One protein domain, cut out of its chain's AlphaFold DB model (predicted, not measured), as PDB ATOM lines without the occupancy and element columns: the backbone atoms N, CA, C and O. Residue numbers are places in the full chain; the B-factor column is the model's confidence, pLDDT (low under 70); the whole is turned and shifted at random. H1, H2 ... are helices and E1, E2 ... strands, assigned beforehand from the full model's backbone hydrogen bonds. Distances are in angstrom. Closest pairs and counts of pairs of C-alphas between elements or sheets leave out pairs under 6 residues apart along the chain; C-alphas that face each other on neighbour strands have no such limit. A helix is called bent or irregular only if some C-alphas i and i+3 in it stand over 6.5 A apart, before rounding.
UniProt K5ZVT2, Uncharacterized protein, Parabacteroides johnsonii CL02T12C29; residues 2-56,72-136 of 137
ATOM      1  N   ILE A   2     112.895 157.406 135.408       93.38
ATOM      2  CA  ILE A   2     113.573 158.273 136.405       93.38
ATOM      3  C   ILE A   2     113.652 157.641 137.803       93.38
ATOM      4  O   ILE A   2     114.743 157.466 138.335       93.38
ATOM      5  N   ARG A   3     112.513 157.189 138.355       94.12
ATOM      6  CA  ARG A   3     112.477 156.507 139.661       94.12
ATOM      7  C   ARG A   3     113.462 155.338 139.743       94.12
ATOM      8  O   ARG A   3     114.119 155.193 140.763       94.12
ATOM      9  N   LYS A   4     113.575 154.517 138.691       95.06
ATOM     10  CA  LYS A   4     114.485 153.359 138.670       95.06
ATOM     11  C   LYS A   4     115.948 153.798 138.690       95.06
ATOM     12  O   LYS A   4     116.719 153.217 139.435       95.06
ATOM     13  N   ILE A   5     116.304 154.824 137.913       95.06
ATOM     14  CA  ILE A   5     117.672 155.362 137.845       95.06
ATOM     15  C   ILE A   5     118.100 155.873 139.223       95.06
ATOM     16  O   ILE A   5     119.128 155.449 139.740       95.06
ATOM     17  N   ILE A   6     117.275 156.728 139.834       95.38
ATOM     18  CA  ILE A   6     117.581 157.326 141.137       95.38
ATOM     19  C   ILE A   6     117.607 156.247 142.221       95.38
ATOM     20  O   ILE A   6     118.567 156.181 142.975       95.38
ATOM     21  N   THR A   7     116.616 155.349 142.251       96.50
ATOM     22  CA  THR A   7     116.578 154.251 143.236       96.50
ATOM     23  C   THR A   7     117.812 153.359 143.116       96.50
ATOM     24  O   THR A   7     118.459 153.096 144.121       96.50
ATOM     25  N   TYR A   8     118.193 152.961 141.899       96.50
ATOM     26  CA  TYR A   8     119.386 152.146 141.669       96.50
ATOM     27  C   TYR A   8     120.660 152.847 142.156       96.50
ATOM     28  O   TYR A   8     121.493 152.242 142.832       96.50
ATOM     29  N   TYR A   9     120.815 154.133 141.831       95.81
ATOM     30  CA  TYR A   9     121.964 154.914 142.280       95.81
ATOM     31  C   TYR A   9     122.010 155.018 143.812       95.81
ATOM     32  O   TYR A   9     123.054 154.791 144.423       95.81
ATOM     33  N   THR A  10     120.864 155.270 144.448       96.25
ATOM     34  CA  THR A  10     120.726 155.312 145.907       96.25
ATOM     35  C   THR A  10     121.028 153.968 146.566       96.25
ATOM     36  O   THR A  10     121.686 153.946 147.600       96.25
ATOM     37  N   GLU A  11     120.600 152.845 145.988       96.50
ATOM     38  CA  GLU A  11     120.913 151.503 146.497       96.50
ATOM     39  C   GLU A  11     122.418 151.217 146.446       96.50
ATOM     40  O   GLU A  11     122.980 150.683 147.403       96.50
ATOM     41  N   ARG A  12     123.095 151.626 145.366       96.19
ATOM     42  CA  ARG A  12     124.556 151.509 145.243       96.19
ATOM     43  C   ARG A  12     125.290 152.384 146.253       96.19
ATOM     44  O   ARG A  12     126.247 151.914 146.865       96.19
ATOM     45  N   LEU A  13     124.820 153.612 146.469       96.44
ATOM     46  CA  LEU A  13     125.341 154.485 147.520       96.44
ATOM     47  C   LEU A  13     125.136 153.857 148.906       96.44
ATOM     48  O   LEU A  13     126.072 153.793 149.695       96.44
ATOM     49  N   ASN A  14     123.936 153.347 149.191       96.56
ATOM     50  CA  ASN A  14     123.616 152.685 150.453       96.56
ATOM     51  C   ASN A  14     124.552 151.497 150.722       96.56
ATOM     52  O   ASN A  14     125.118 151.385 151.808       96.56
ATOM     53  N   GLU A  15     124.748 150.635 149.723       95.56
ATOM     54  CA  GLU A  15     125.660 149.494 149.807       95.56
ATOM     55  C   GLU A  15     127.102 149.943 150.057       95.56
ATOM     56  O   GLU A  15     127.777 149.389 150.921       95.56
ATOM     57  N   TYR A  16     127.576 150.964 149.341       95.94
ATOM     58  CA  TYR A  16     128.916 151.502 149.544       95.94
ATOM     59  C   TYR A  16     129.101 152.023 150.976       95.94
ATOM     60  O   TYR A  16     130.050 151.629 151.653       95.94
ATOM     61  N   LEU A  17     128.177 152.856 151.461       95.31
ATOM     62  CA  LEU A  17     128.251 153.458 152.796       95.31
ATOM     63  C   LEU A  17     128.153 152.407 153.910       95.31
ATOM     64  O   LEU A  17     128.829 152.542 154.930       95.31
ATOM     65  N   SER A  18     127.381 151.335 153.694       94.06
ATOM     66  CA  SER A  18     127.214 150.237 154.661       94.06
ATOM     67  C   SER A  18     128.514 149.500 155.001       94.06
ATOM     68  O   SER A  18     128.597 148.833 156.027       94.06
ATOM     69  N   ARG A  19     129.552 149.646 154.166       93.00
ATOM     70  CA  ARG A  19     130.883 149.062 154.402       93.00
ATOM     71  C   ARG A  19     131.675 149.815 155.470       93.00
ATOM     72  O   ARG A  19     132.589 149.246 156.056       93.00
ATOM     73  N   PHE A  20     131.341 151.084 155.698       91.00
ATOM     74  CA  PHE A  20     132.049 151.975 156.620       91.00
ATOM     75  C   PHE A  20     131.208 152.296 157.857       91.00
ATOM     76  O   PHE A  20     131.741 152.411 158.957       91.00
ATOM     77  N   HIS A  21     129.887 152.376 157.686       88.56
ATOM     78  CA  HIS A  21     128.936 152.739 158.731       88.56
ATOM     79  C   HIS A  21     127.905 151.614 158.871       88.56
ATOM     80  O   HIS A  21     127.267 151.226 157.897       88.56
ATOM     81  N   HIS A  22     127.725 151.065 160.070       82.69
ATOM     82  CA  HIS A  22     126.787 149.956 160.286       82.69
ATOM     83  C   HIS A  22     125.457 150.481 160.827       82.69
ATOM     84  O   HIS A  22     125.375 150.873 161.990       82.69
ATOM     85  N   ARG A  23     124.407 150.468 159.994       83.81
ATOM     86  CA  ARG A  23     123.035 150.811 160.406       83.81
ATOM     87  C   ARG A  23     122.001 149.849 159.809       83.81
ATOM     88  O   ARG A  23     121.926 149.763 158.582       83.81
ATOM     89  N   PRO A  24     121.180 149.169 160.634       82.12
ATOM     90  CA  PRO A  24     120.186 148.205 160.153       82.12
ATOM     91  C   PRO A  24     119.142 148.811 159.212       82.12
ATOM     92  O   PRO A  24     118.720 148.157 158.264       82.12
ATOM     93  N   GLU A  25     118.747 150.069 159.433       85.62
ATOM     94  CA  GLU A  25     117.740 150.728 158.590       85.62
ATOM     95  C   GLU A  25     118.293 151.219 157.237       85.62
ATOM     96  O   GLU A  25     117.536 151.757 156.423       85.62
ATOM     97  N   GLY A  26     119.597 151.070 156.988       91.19
ATOM     98  CA  GLY A  26     120.289 151.645 155.836       91.19
ATOM     99  C   GLY A  26     120.658 153.120 156.023       91.19
ATOM    100  O   GLY A  26     120.186 153.804 156.929       91.19
ATOM    101  N   LEU A  27     121.530 153.604 155.146       94.44
ATOM    102  CA  LEU A  27     122.190 154.908 155.208       94.44
ATOM    103  C   LEU A  27     121.824 155.840 154.063       94.44
ATOM    104  O   LEU A  27     122.106 157.030 154.169       94.44
ATOM    105  N   ALA A  28     121.208 155.341 152.991       95.12
ATOM    106  CA  ALA A  28     120.728 156.184 151.904       95.12
ATOM    107  C   ALA A  28     119.296 155.831 151.493       95.12
ATOM    108  O   ALA A  28     118.900 154.666 151.503       95.12
ATOM    109  N   THR A  29     118.514 156.847 151.132       94.69
ATOM    110  CA  THR A  29     117.125 156.696 150.686       94.69
ATOM    111  C   THR A  29     116.770 157.724 149.621       94.69
ATOM    112  O   THR A  29     117.320 158.823 149.592       94.69
ATOM    113  N   VAL A  30     115.820 157.378 148.754       94.69
ATOM    114  CA  VAL A  30     115.189 158.350 147.859       94.69
ATOM    115  C   VAL A  30     114.150 159.124 148.661       94.69
ATOM    116  O   VAL A  30     113.387 158.520 149.417       94.69
ATOM    117  N   GLY A  31     114.107 160.444 148.510       90.50
ATOM    118  CA  GLY A  31     113.152 161.276 149.236       90.50
ATOM    119  C   GLY A  31     113.130 162.718 148.754       90.50
ATOM    120  O   GLY A  31     113.986 163.145 147.984       90.50
ATOM    121  N   MET A  32     112.128 163.466 149.209       84.06
ATOM    122  CA  MET A  32     112.043 164.904 148.977       84.06
ATOM    123  C   MET A  32     112.823 165.636 150.069       84.06
ATOM    124  O   MET A  32     112.644 165.355 151.254       84.06
ATOM    125  N   ILE A  33     113.685 166.564 149.668       79.62
ATOM    126  CA  ILE A  33     114.463 167.405 150.582       79.62
ATOM    127  C   ILE A  33     113.648 168.683 150.831       79.62
ATOM    128  O   ILE A  33     113.067 169.223 149.897       79.62
ATOM    129  N   GLY A  34     113.556 169.136 152.085       68.19
ATOM    130  CA  GLY A  34     112.936 170.428 152.424       68.19
ATOM    131  C   GLY A  34     111.508 170.401 152.991       68.19
ATOM    132  O   GLY A  34     110.992 171.461 153.328       68.19
ATOM    133  N   ASN A  35     110.861 169.241 153.177       58.78
ATOM    134  CA  ASN A  35     109.514 169.190 153.778       58.78
ATOM    135  C   ASN A  35     109.339 168.091 154.833       58.78
ATOM    136  O   ASN A  35     108.538 167.172 154.663       58.78
ATOM    137  N   THR A  36     110.075 168.171 155.941       57.88
ATOM    138  CA  THR A  36     109.853 167.266 157.078       57.88
ATOM    139  C   THR A  36     110.029 167.988 158.407       57.88
ATOM    140  O   THR A  36     111.112 168.026 158.980       57.88
ATOM    141  N   THR A  37     108.924 168.496 158.953       56.47
ATOM    142  CA  THR A  37     108.824 168.921 160.360       56.47
ATOM    143  C   THR A  37     108.732 167.745 161.342       56.47
ATOM    144  O   THR A  37     108.564 167.981 162.535       56.47
ATOM    145  N   LYS A  38     108.821 166.480 160.890       56.94
ATOM    146  CA  LYS A  38     108.592 165.320 161.772       56.94
ATOM    147  C   LYS A  38     109.570 164.149 161.702       56.94
ATOM    148  O   LYS A  38     109.636 163.433 162.692       56.94
ATOM    149  N   GLU A  39     110.372 163.961 160.653       61.75
ATOM    150  CA  GLU A  39     111.319 162.833 160.624       61.75
ATOM    151  C   GLU A  39     112.674 163.238 160.049       61.75
ATOM    152  O   GLU A  39     112.791 163.626 158.889       61.75
ATOM    153  N   ARG A  40     113.706 163.133 160.892       73.25
ATOM    154  CA  ARG A  40     115.106 163.113 160.468       73.25
ATOM    155  C   ARG A  40     115.474 161.641 160.306       73.25
ATOM    156  O   ARG A  40     115.628 160.959 161.317       73.25
ATOM    157  N   PRO A  41     115.576 161.118 159.074       76.38
ATOM    158  CA  PRO A  41     115.801 159.694 158.857       76.38
ATOM    159  C   PRO A  41     117.187 159.241 159.327       76.38
ATOM    160  O   PRO A  41     117.433 158.041 159.364       76.38
ATOM    161  N   ASN A  42     118.087 160.180 159.650       86.75
ATOM    162  CA  ASN A  42     119.500 159.933 159.910       86.75
ATOM    163  C   ASN A  42     120.127 159.168 158.731       86.75
ATOM    164  O   ASN A  42     120.802 158.152 158.893       86.75
ATOM    165  N   LYS A  43     119.835 159.648 157.517       91.25
ATOM    166  CA  LYS A  43     120.242 159.048 156.241       91.25
ATOM    167  C   LYS A  43     120.648 160.125 155.248       91.25
ATOM    168  O   LYS A  43     120.223 161.277 155.340       91.25
ATOM    169  N   MET A  44     121.431 159.713 154.262       93.62
ATOM    170  CA  MET A  44     121.625 160.438 153.020       93.62
ATOM    171  C   MET A  44     120.349 160.355 152.176       93.62
ATOM    172  O   MET A  44     119.950 159.281 151.727       93.62
ATOM    173  N   VAL A  45     119.687 161.483 151.967       93.38
ATOM    174  CA  VAL A  45     118.507 161.598 151.116       93.38
ATOM    175  C   VAL A  45     118.953 162.015 149.722       93.38
ATOM    176  O   VAL A  45     119.640 163.020 149.565       93.38
ATOM    177  N   VAL A  46     118.553 161.242 148.714       94.62
ATOM    178  CA  VAL A  46     118.756 161.557 147.298       94.62
ATOM    179  C   VAL A  46     117.420 162.009 146.714       94.62
ATOM    180  O   VAL A  46     116.476 161.219 146.619       94.62
ATOM    181  N   GLY A  47     117.336 163.284 146.345       93.06
ATOM    182  CA  GLY A  47     116.143 163.902 145.770       93.06
ATOM    183  C   GLY A  47     116.366 164.338 144.327       93.06
ATOM    184  O   GLY A  47     117.461 164.753 143.965       93.06
ATOM    185  N   LEU A  48     115.326 164.251 143.496       93.56
ATOM    186  CA  LEU A  48     115.326 164.881 142.174       93.56
ATOM    187  C   LEU A  48     114.977 166.361 142.339       93.56
ATOM    188  O   LEU A  48     113.908 166.668 142.861       93.56
ATOM    189  N   LEU A  49     115.856 167.241 141.870       90.31
ATOM    190  CA  LEU A  49     115.653 168.687 141.881       90.31
ATOM    191  C   LEU A  49     115.041 169.167 140.562       90.31
ATOM    192  O   LEU A  49     114.038 169.872 140.565       90.31
ATOM    193  N   ASN A  50     115.631 168.769 139.431       91.00
ATOM    194  CA  ASN A  50     115.187 169.205 138.108       91.00
ATOM    195  C   ASN A  50     115.468 168.154 137.020       91.00
ATOM    196  O   ASN A  50     116.305 167.267 137.187       91.00
ATOM    197  N   VAL A  51     114.773 168.273 135.887       93.31
ATOM    198  CA  VAL A  51     115.034 167.507 134.664       93.31
ATOM    199  C   VAL A  51     115.253 168.479 133.516       93.31
ATOM    200  O   VAL A  51     114.369 169.260 133.173       93.31
ATOM    201  N   GLU A  52     116.416 168.391 132.889       92.06
ATOM    202  CA  GLU A  52     116.830 169.292 131.818       92.06
ATOM    203  C   GLU A  52     117.146 168.510 130.553       92.06
ATOM    204  O   GLU A  52     117.425 167.312 130.582       92.06
ATOM    205  N   ARG A  53     117.093 169.188 129.410       89.19
ATOM    206  CA  ARG A  53     117.527 168.597 128.148       89.19
ATOM    207  C   ARG A  53     119.045 168.696 128.044       89.19
ATOM    208  O   ARG A  53     119.592 169.788 128.155       89.19
ATOM    209  N   GLU A  54     119.698 167.585 127.730       86.69
ATOM    210  CA  GLU A  54     121.120 167.585 127.390       86.69
ATOM    211  C   GLU A  54     121.304 168.165 125.974       86.69
ATOM    212  O   GLU A  54     120.649 167.733 125.019       86.69
ATOM    213  N   THR A  55     122.155 169.185 125.846       80.38
ATOM    214  CA  THR A  55     122.375 169.932 124.592       80.38
ATOM    215  C   THR A  55     123.821 169.891 124.089       80.38
ATOM    216  O   THR A  55     124.060 170.193 122.918       80.38
ATOM    217  N   SER A  56     124.767 169.421 124.903       74.69
ATOM    218  CA  SER A  56     126.206 169.334 124.612       74.69
ATOM    219  C   SER A  56     126.527 168.376 123.462       74.69
ATOM    220  O   SER A  56     127.513 168.563 122.755       74.69
ATOM    221  N   ILE A  72     116.383 158.901 104.947       88.69
ATOM    222  CA  ILE A  72     115.357 159.283 105.922       88.69
ATOM    223  C   ILE A  72     116.012 160.111 107.024       88.69
ATOM    224  O   ILE A  72     117.068 159.756 107.554       88.69
ATOM    225  N   ARG A  73     115.365 161.224 107.371       83.12
ATOM    226  CA  ARG A  73     115.731 162.050 108.520       83.12
ATOM    227  C   ARG A  73     115.043 161.494 109.763       83.12
ATOM    228  O   ARG A  73     113.818 161.475 109.834       83.12
ATOM    229  N   MET A  74     115.836 161.044 110.724       82.19
ATOM    230  CA  MET A  74     115.351 160.511 111.994       82.19
ATOM    231  C   MET A  74     115.017 161.648 112.959       82.19
ATOM    232  O   MET A  74     115.596 162.732 112.887       82.19
ATOM    233  N   GLN A  75     114.119 161.405 113.907       79.69
ATOM    234  CA  GLN A  75     113.934 162.337 115.015       79.69
ATOM    235  C   GLN A  75     115.177 162.296 115.924       79.69
ATOM    236  O   GLN A  75     115.642 161.200 116.250       79.69
ATOM    237  N   PRO A  76     115.748 163.449 116.324       76.50
ATOM    238  CA  PRO A  76     116.879 163.455 117.241       76.50
ATOM    239  C   PRO A  76     116.459 162.853 118.591       76.50
ATOM    240  O   PRO A  76     115.352 163.140 119.062       76.50
ATOM    241  N   PRO A  77     117.312 162.031 119.224       78.69
ATOM    242  CA  PRO A  77     116.995 161.429 120.512       78.69
ATOM    243  C   PRO A  77     116.828 162.508 121.588       78.69
ATOM    244  O   PRO A  77     117.562 163.499 121.620       78.69
ATOM    245  N   LEU A  78     115.859 162.313 122.486       83.38
ATOM    246  CA  LEU A  78     115.692 163.170 123.656       83.38
ATOM    247  C   LEU A  78     116.680 162.732 124.739       83.38
ATOM    248  O   LEU A  78     116.444 161.753 125.443       83.38
ATOM    249  N   GLN A  79     117.793 163.451 124.841       86.50
ATOM    250  CA  GLN A  79     118.772 163.274 125.910       86.50
ATOM    251  C   GLN A  79     118.395 164.165 127.099       86.50
ATOM    252  O   GLN A  79     117.966 165.307 126.907       86.50
ATOM    253  N   LEU A  80     118.511 163.627 128.315       90.62
ATOM    254  CA  LEU A  80     118.053 164.271 129.544       90.62
ATOM    255  C   LEU A  80     119.146 164.252 130.612       90.62
ATOM    256  O   LEU A  80     119.746 163.204 130.849       90.62
ATOM    257  N   ASN A  81     119.288 165.375 131.307       93.19
ATOM    258  CA  ASN A  81     120.038 165.508 132.547       93.19
ATOM    259  C   ASN A  81     119.068 165.476 133.725       93.19
ATOM    260  O   ASN A  81     118.038 166.150 133.727       93.19
ATOM    261  N   LEU A  82     119.383 164.644 134.716       94.44
ATOM    262  CA  LEU A  82     118.628 164.544 135.960       94.44
ATOM    263  C   LEU A  82     119.446 165.232 137.047       94.44
ATOM    264  O   LEU A  82     120.418 164.662 137.539       94.44
ATOM    265  N   ASN A  83     119.048 166.442 137.420       93.44
ATOM    266  CA  ASN A  83     119.703 167.184 138.487       93.44
ATOM    267  C   ASN A  83     119.198 166.640 139.818       93.44
ATOM    268  O   ASN A  83     118.014 166.765 140.142       93.44
ATOM    269  N   ILE A  84     120.088 165.992 140.564       93.12
ATOM    270  CA  ILE A  84     119.790 165.412 141.871       93.12
ATOM    271  C   ILE A  84     120.501 166.187 142.973       93.12
ATOM    272  O   ILE A  84     121.613 166.677 142.792       93.12
ATOM    273  N   THR A  85     119.875 166.235 144.140       91.94
ATOM    274  CA  THR A  85     120.460 166.787 145.359       91.94
ATOM    275  C   THR A  85     120.672 165.655 146.352       91.94
ATOM    276  O   THR A  85     119.792 164.813 146.549       91.94
ATOM    277  N   LEU A  86     121.848 165.636 146.976       91.81
ATOM    278  CA  LEU A  86     122.171 164.733 148.071       91.81
ATOM    279  C   LEU A  86     122.240 165.550 149.358       91.81
ATOM    280  O   LEU A  86     123.022 166.492 149.452       91.81
ATOM    281  N   ALA A  87     121.425 165.185 150.342       90.31
ATOM    282  CA  ALA A  87     121.392 165.846 151.638       90.31
ATOM    283  C   ALA A  87     121.475 164.815 152.757       90.31
ATOM    284  O   ALA A  87     120.662 163.897 152.842       90.31
ATOM    285  N   ALA A  88     122.429 164.983 153.661       90.31
ATOM    286  CA  ALA A  88     122.444 164.212 154.889       90.31
ATOM    287  C   ALA A  88     121.443 164.824 155.873       90.31
ATOM    288  O   ALA A  88     121.672 165.904 156.414       90.31
ATOM    289  N   VAL A  89     120.337 164.131 156.126       88.06
ATOM    290  CA  VAL A  89     119.277 164.628 157.010       88.06
ATOM    291  C   VAL A  89     119.407 163.954 158.375       88.06
ATOM    292  O   VAL A  89     118.875 162.865 158.600       88.06
ATOM    293  N   PHE A  90     120.162 164.604 159.262       85.81
ATOM    294  CA  PHE A  90     120.530 164.128 160.602       85.81
ATOM    295  C   PHE A  90     120.106 165.123 161.681       85.81
ATOM    296  O   PHE A  90     119.825 166.290 161.396       85.81
ATOM    297  N   ASP A  91     120.063 164.659 162.927       82.75
ATOM    298  CA  ASP A  91     119.967 165.547 164.084       82.75
ATOM    299  C   ASP A  91     121.264 166.349 164.294       82.75
ATOM    300  O   ASP A  91     122.363 165.856 164.036       82.75
ATOM    301  N   GLU A  92     121.147 167.578 164.804       80.06
ATOM    302  CA  GLU A  92     122.281 168.484 165.046       80.06
ATOM    303  C   GLU A  92     123.342 167.861 165.962       80.06
ATOM    304  O   GLU A  92     124.541 168.081 165.785       80.06
ATOM    305  N   ARG A  93     122.921 167.012 166.907       86.19
ATOM    306  CA  ARG A  93     123.828 166.305 167.825       86.19
ATOM    307  C   ARG A  93     124.772 165.332 167.112       86.19
ATOM    308  O   ARG A  93     125.777 164.934 167.692       86.19
ATOM    309  N   GLN A  94     124.465 164.956 165.871       86.81
ATOM    310  CA  GLN A  94     125.228 164.006 165.058       86.81
ATOM    311  C   GLN A  94     126.038 164.695 163.952       86.81
ATOM    312  O   GLN A  94     126.428 164.055 162.978       86.81
ATOM    313  N   TYR A  95     126.340 165.991 164.091       85.31
ATOM    314  CA  TYR A  95     127.041 166.766 163.062       85.31
ATOM    315  C   TYR A  95     128.384 166.156 162.613       85.31
ATOM    316  O   TYR A  95     128.692 166.125 161.424       85.31
ATOM    317  N   ALA A  96     129.180 165.616 163.539       89.12
ATOM    318  CA  ALA A  96     130.446 164.965 163.187       89.12
ATOM    319  C   ALA A  96     130.233 163.707 162.325       89.12
ATOM    320  O   ALA A  96     130.936 163.501 161.338       89.12
ATOM    321  N   GLU A  97     129.227 162.899 162.664       87.19
ATOM    322  CA  GLU A  97     128.859 161.702 161.904       87.19
ATOM    323  C   GLU A  97     128.309 162.068 160.520       87.19
ATOM    324  O   GLU A  97     128.657 161.435 159.523       87.19
ATOM    325  N   PHE A  98     127.527 163.148 160.444       87.06
ATOM    326  CA  PHE A  98     127.098 163.755 159.189       87.06
ATOM    327  C   PHE A  98     128.291 164.054 158.270       87.06
ATOM    328  O   PHE A  98     128.283 163.645 157.108       87.06
ATOM    329  N   LEU A  99     129.320 164.739 158.780       92.38
ATOM    330  CA  LEU A  99     130.489 165.108 157.981       92.38
ATOM    331  C   LEU A  99     131.256 163.880 157.483       92.38
ATOM    332  O   LEU A  99     131.694 163.858 156.331       92.38
ATOM    333  N   SER A 100     131.392 162.844 158.316       92.19
ATOM    334  CA  SER A 100     132.003 161.578 157.903       92.19
ATOM    335  C   SER A 100     131.206 160.906 156.783       92.19
ATOM    336  O   SER A 100     131.780 160.543 155.756       92.19
ATOM    337  N   LEU A 101     129.880 160.815 156.926       93.50
ATOM    338  CA  LEU A 101     129.019 160.208 155.913       93.50
ATOM    339  C   LEU A 101     129.028 160.993 154.594       93.50
ATOM    340  O   LEU A 101     129.051 160.400 153.513       93.50
ATOM    341  N   LEU A 102     129.030 162.326 154.672       93.75
ATOM    342  CA  LEU A 102     129.141 163.191 153.502       93.75
ATOM    343  C   LEU A 102     130.489 162.984 152.800       93.75
ATOM    344  O   LEU A 102     130.522 162.844 151.581       93.75
ATOM    345  N   SER A 103     131.589 162.887 153.554       94.62
ATOM    346  CA  SER A 103     132.918 162.611 152.994       94.62
ATOM    347  C   SER A 103     132.960 161.280 152.238       94.62
ATOM    348  O   SER A 103     133.433 161.225 151.101       94.62
ATOM    349  N   ASP A 104     132.397 160.217 152.812       95.69
ATOM    350  CA  ASP A 104     132.342 158.912 152.148       95.69
ATOM    351  C   ASP A 104     131.390 158.911 150.942       95.69
ATOM    352  O   ASP A 104     131.681 158.272 149.931       95.69
ATOM    353  N   THR A 105     130.310 159.693 150.988       95.06
ATOM    354  CA  THR A 105     129.422 159.917 149.834       95.06
ATOM    355  C   THR A 105     130.169 160.592 148.681       95.06
ATOM    356  O   THR A 105     130.049 160.167 147.533       95.06
ATOM    357  N   MET A 106     131.011 161.589 148.966       93.75
ATOM    358  CA  MET A 106     131.844 162.240 147.946       93.75
ATOM    359  C   MET A 106     132.850 161.264 147.327       93.75
ATOM    360  O   MET A 106     133.012 161.232 146.107       93.75
ATOM    361  N   ARG A 107     133.471 160.404 148.145       95.06
ATOM    362  CA  ARG A 107     134.355 159.333 147.653       95.06
ATOM    363  C   ARG A 107     133.613 158.335 146.765       95.06
ATOM    364  O   ARG A 107     134.163 157.883 145.761       95.06
ATOM    365  N   PHE A 108     132.365 158.002 147.095       95.38
ATOM    366  CA  PHE A 108     131.530 157.150 146.249       95.38
ATOM    367  C   PHE A 108     131.288 157.781 144.874       95.38
ATOM    368  O   PHE A 108     131.558 157.142 143.859       95.38
ATOM    369  N   ILE A 109     130.849 159.043 144.830       93.62
ATOM    370  CA  ILE A 109     130.595 159.761 143.570       93.62
ATOM    371  C   ILE A 109     131.860 159.784 142.699       93.62
ATOM    372  O   ILE A 109     131.802 159.497 141.506       93.62
ATOM    373  N   GLN A 110     133.017 160.059 143.307       91.69
ATOM    374  CA  GLN A 110     134.304 160.105 142.611       91.69
ATOM    375  C   GLN A 110     134.780 158.731 142.112       91.69
ATOM    376  O   GLN A 110     135.421 158.647 141.067       91.69
ATOM    377  N   SER A 111     134.479 157.651 142.840       92.19
ATOM    378  CA  SER A 111     134.899 156.288 142.476       92.19
ATOM    379  C   SER A 111     133.951 155.584 141.503       92.19
ATOM    380  O   SER A 111     134.379 154.668 140.799       92.19
ATOM    381  N   VAL A 112     132.688 156.016 141.415       89.12
ATOM    382  CA  VAL A 112     131.658 155.422 140.544       89.12
ATOM    383  C   VAL A 112     131.066 156.481 139.596       89.12
ATOM    384  O   VAL A 112     129.876 156.792 139.665       89.12
ATOM    385  N   PRO A 113     131.866 157.029 138.658       88.31
ATOM    386  CA  PRO A 113     131.410 158.083 137.747       88.31
ATOM    387  C   PRO A 113     130.440 157.574 136.668       88.31
ATOM    388  O   PRO A 113     129.806 158.367 135.973       88.31
ATOM    389  N   LYS A 114     130.343 156.250 136.481       93.94
ATOM    390  CA  LYS A 114     129.496 155.609 135.469       93.94
ATOM    391  C   LYS A 114     128.769 154.416 136.063       93.94
ATOM    392  O   LYS A 114     129.359 153.635 136.805       93.94
ATOM    393  N   PHE A 115     127.511 154.242 135.686       94.31
ATOM    394  CA  PHE A 115     126.704 153.103 136.104       94.31
ATOM    395  C   PHE A 115     125.696 152.713 135.022       94.31
ATOM    396  O   PHE A 115     125.380 153.499 134.131       94.31
ATOM    397  N   THR A 116     125.187 151.485 135.087       94.81
ATOM    398  CA  THR A 116     124.274 150.942 134.075       94.81
ATOM    399  C   THR A 116     122.947 150.558 134.712       94.81
ATOM    400  O   THR A 116     122.922 149.832 135.703       94.81
ATOM    401  N   VAL A 117     121.844 151.002 134.110       94.12
ATOM    402  CA  VAL A 117     120.475 150.623 134.491       94.12
ATOM    403  C   VAL A 117     119.745 150.158 133.240       94.12
ATOM    404  O   VAL A 117     119.714 150.875 132.247       94.12
ATOM    405  N   GLU A 118     119.179 148.949 133.267       89.88
ATOM    406  CA  GLU A 118     118.390 148.381 132.154       89.88
ATOM    407  C   GLU A 118     119.100 148.451 130.784       89.88
ATOM    408  O   GLU A 118     118.469 148.666 129.755       89.88
ATOM    409  N   ARG A 119     120.425 148.222 130.773       88.69
ATOM    410  CA  ARG A 119     121.328 148.285 129.597       88.69
ATOM    411  C   ARG A 119     121.621 149.691 129.062       88.69
ATOM    412  O   ARG A 119     122.317 149.817 128.058       88.69
ATOM    413  N   THR A 120     121.157 150.736 129.735       89.69
ATOM    414  CA  THR A 120     121.538 152.122 129.446       89.69
ATOM    415  C   THR A 120     122.642 152.560 130.400       89.69
ATOM    416  O   THR A 120     122.547 152.343 131.609       89.69
ATOM    417  N   ASN A 121     123.693 153.167 129.853       92.12
ATOM    418  CA  ASN A 121     124.781 153.737 130.638       92.12
ATOM    419  C   ASN A 121     124.441 155.171 131.034       92.12
ATOM    420  O   ASN A 121     124.016 155.963 130.197       92.12
ATOM    421  N   TYR A 122     124.683 155.484 132.296       93.00
ATOM    422  CA  TYR A 122     124.525 156.800 132.886       93.00
ATOM    423  C   TYR A 122     125.866 157.245 133.451       93.00
ATOM    424  O   TYR A 122     126.687 156.427 133.881       93.00
ATOM    425  N   THR A 123     126.077 158.551 133.448       93.38
ATOM    426  CA  THR A 123     127.216 159.202 134.085       93.38
ATOM    427  C   THR A 123     126.708 160.089 135.206       93.38
ATOM    428  O   THR A 123     125.592 160.602 135.125       93.38
ATOM    429  N   ILE A 124     127.513 160.257 136.250       92.81
ATOM    430  CA  ILE A 124     127.248 161.241 137.295       92.81
ATOM    431  C   ILE A 124     128.374 162.264 137.333       92.81
ATOM    432  O   ILE A 124     129.548 161.918 137.216       92.81
ATOM    433  N   GLU A 125     127.994 163.521 137.502       90.50
ATOM    434  CA  GLU A 125     128.899 164.651 137.615       90.50
ATOM    435  C   GLU A 125     128.463 165.526 138.789       90.50
ATOM    436  O   GLU A 125     127.272 165.685 139.058       90.50
ATOM    437  N   MET A 126     129.444 166.070 139.507       88.81
ATOM    438  CA  MET A 126     129.189 167.070 140.538       88.81
ATOM    439  C   MET A 126     129.144 168.441 139.884       88.81
ATOM    440  O   MET A 126     130.121 168.872 139.276       88.81
ATOM    441  N   VAL A 127     128.019 169.127 140.046       87.69
ATOM    442  CA  VAL A 127     127.817 170.477 139.525       87.69
ATOM    443  C   VAL A 127     127.958 171.498 140.647       87.69
ATOM    444  O   VAL A 127     127.471 171.291 141.760       87.69
ATOM    445  N   ASN A 128     128.626 172.612 140.353       82.44
ATOM    446  CA  ASN A 128     128.661 173.755 141.257       82.44
ATOM    447  C   ASN A 128     127.387 174.575 141.064       82.44
ATOM    448  O   ASN A 128     127.054 174.939 139.938       82.44
ATOM    449  N   ILE A 129     126.711 174.899 142.160       79.38
ATOM    450  CA  ILE A 129     125.601 175.855 142.165       79.38
ATOM    451  C   ILE A 129     126.126 177.232 142.567       79.38
ATOM    452  O   ILE A 129     127.032 177.338 143.401       79.38
ATOM    453  N   SER A 130     125.585 178.298 141.975       77.56
ATOM    454  CA  SER A 130     125.912 179.643 142.444       77.56
ATOM    455  C   SER A 130     125.288 179.882 143.825       77.56
ATOM    456  O   SER A 130     124.295 179.254 144.197       77.56
ATOM    457  N   THR A 131     125.840 180.817 144.601       72.62
ATOM    458  CA  THR A 131     125.246 181.215 145.890       72.62
ATOM    459  C   THR A 131     123.837 181.790 145.728       72.62
ATOM    460  O   THR A 131     123.021 181.673 146.638       72.62
ATOM    461  N   GLN A 132     123.537 182.381 144.568       72.56
ATOM    462  CA  GLN A 132     122.202 182.859 144.218       72.56
ATOM    463  C   GLN A 132     121.235 181.696 143.964       72.56
ATOM    464  O   GLN A 132     120.119 181.727 144.474       72.56
ATOM    465  N   ASP A 133     121.665 180.664 143.235       72.88
ATOM    466  CA  ASP A 133     120.844 179.475 142.977       72.88
ATOM    467  C   ASP A 133     120.596 178.690 144.265       72.88
ATOM    468  O   ASP A 133     119.490 178.213 144.486       72.88
ATOM    469  N   MET A 134     121.586 178.639 145.161       70.94
ATOM    470  CA  MET A 134     121.473 177.967 146.456       70.94
ATOM    471  C   MET A 134     120.383 178.565 147.360       70.94
ATOM    472  O   MET A 134     119.788 177.834 148.138       70.94
ATOM    473  N   ASN A 135     120.095 179.867 147.250       70.00
ATOM    474  CA  ASN A 135     119.017 180.512 148.014       70.00
ATOM    475  C   ASN A 135     117.612 180.205 147.468       70.00
ATOM    476  O   ASN A 135     116.627 180.501 148.140       70.00
ATOM    477  N   ASN A 136     117.518 179.665 146.249       63.50
ATOM    478  CA  ASN A 136     116.256 179.360 145.572       63.50
ATOM    479  C   ASN A 136     115.920 177.856 145.575       63.50
ATOM    480  O   ASN A 136     114.930 177.462 144.953       63.50
TER     481      ASN A 136
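AT A GLANCE: This is residues 2 to 56 and 72 to 136 of the 137 residues of an uncharacterized protein of Parabacteroides johnsonii CL02T12C29 (UniProt K5ZVT2). A long, narrow sheet, made chiefly of the antiparallel pair E2 and E3 with short E1 at one edge, has helices H1 and H2 over the same face, while its other face is bare. The small hairpin of E4 and E5 packs by E4 on H1, and two ends stick out: residues 72 to 77, and residues 128 to 136 with H3. The printed part has 120 residues, with three named helices and five named strands in the order H1 E1 E2 E3 H2 E4 E5 H3; the sheet order E1 E2 E3 is mixed, and the class is mixed, helices and strands. It is only just compact, close to loose, with a radius of gyration of the C-alphas of 16.1 A and an elongated outline of 62 by 34 by 24 A.

IN THESE COORDINATES: Find C-alpha 2 at (113.573, 158.273, 136.405); from there H1 runs through residues 2 to 18, 24.2 A long. Next come E1, residues 28 to 30, and E2, residues 43 to 53, 29.8 A. Past the cut, E3 spans residues 80 to 89, 27.5 A, and ends at C-alpha 89, (119.277, 164.628, 157.010). H2, residues 92 to 111, is 28.6 A long, has a kink of 36 degrees near residue 99 and is irregular: C-alphas 93 and 96 are 8.2 A apart. E4 is residues 114 to 117, E5 residues 120 to 123, and H3 residues 131 to 134, ending at C-alpha 134, (121.473, 177.967, 146.456).

HOW THE PARTS SIT: Begin with E2, the inner strand: E3 is antiparallel to it at 158 degrees, with N 45 and O 87 at 2.7 A. E1 is parallel to E2 at 42 degrees, with N 29 and O 44 at 2.9 A. H1 is on this sheet at a height of 7.8 A, over E1 and E2 and along the strands; its closest C-alphas to E1 are Asn 14 and Ala 28, 4.8 A. H2 is on the same face at 8.9 A, over E3, along the strands; the closest C-alphas are Ala 88 and Phe 98, 6.4 A. H1 and H2 touch, closest at the C-alphas of Leu 17 and Asp 104, 6.8 A, and are only just about perpendicular at 71 degrees. In the hairpin of E4 and E5, N 122 and O 115 are 2.8 A apart; the closest C-alphas of H1 and E4 are Ile 5 and Val 117, 6.4 A. H3 is apart from H1 and H2. Every O i to N i+4 pair is within hydrogen-bond range in H1, and 14 of 16 in H2; H3 is too short for such a pair, and its one O i to N i+3 pair is not within range.

THE WHOLE: The C-alphas farthest apart are those of Ile 72 and Arg 93, 62.9 A. Residues 57 to 71 are not printed, and C-alphas 56 and 72 are 23.8 A apart across the cut. The link from E1 to E2 is long. Look for pLDDT under 70 at residues 34 to 39 and 136.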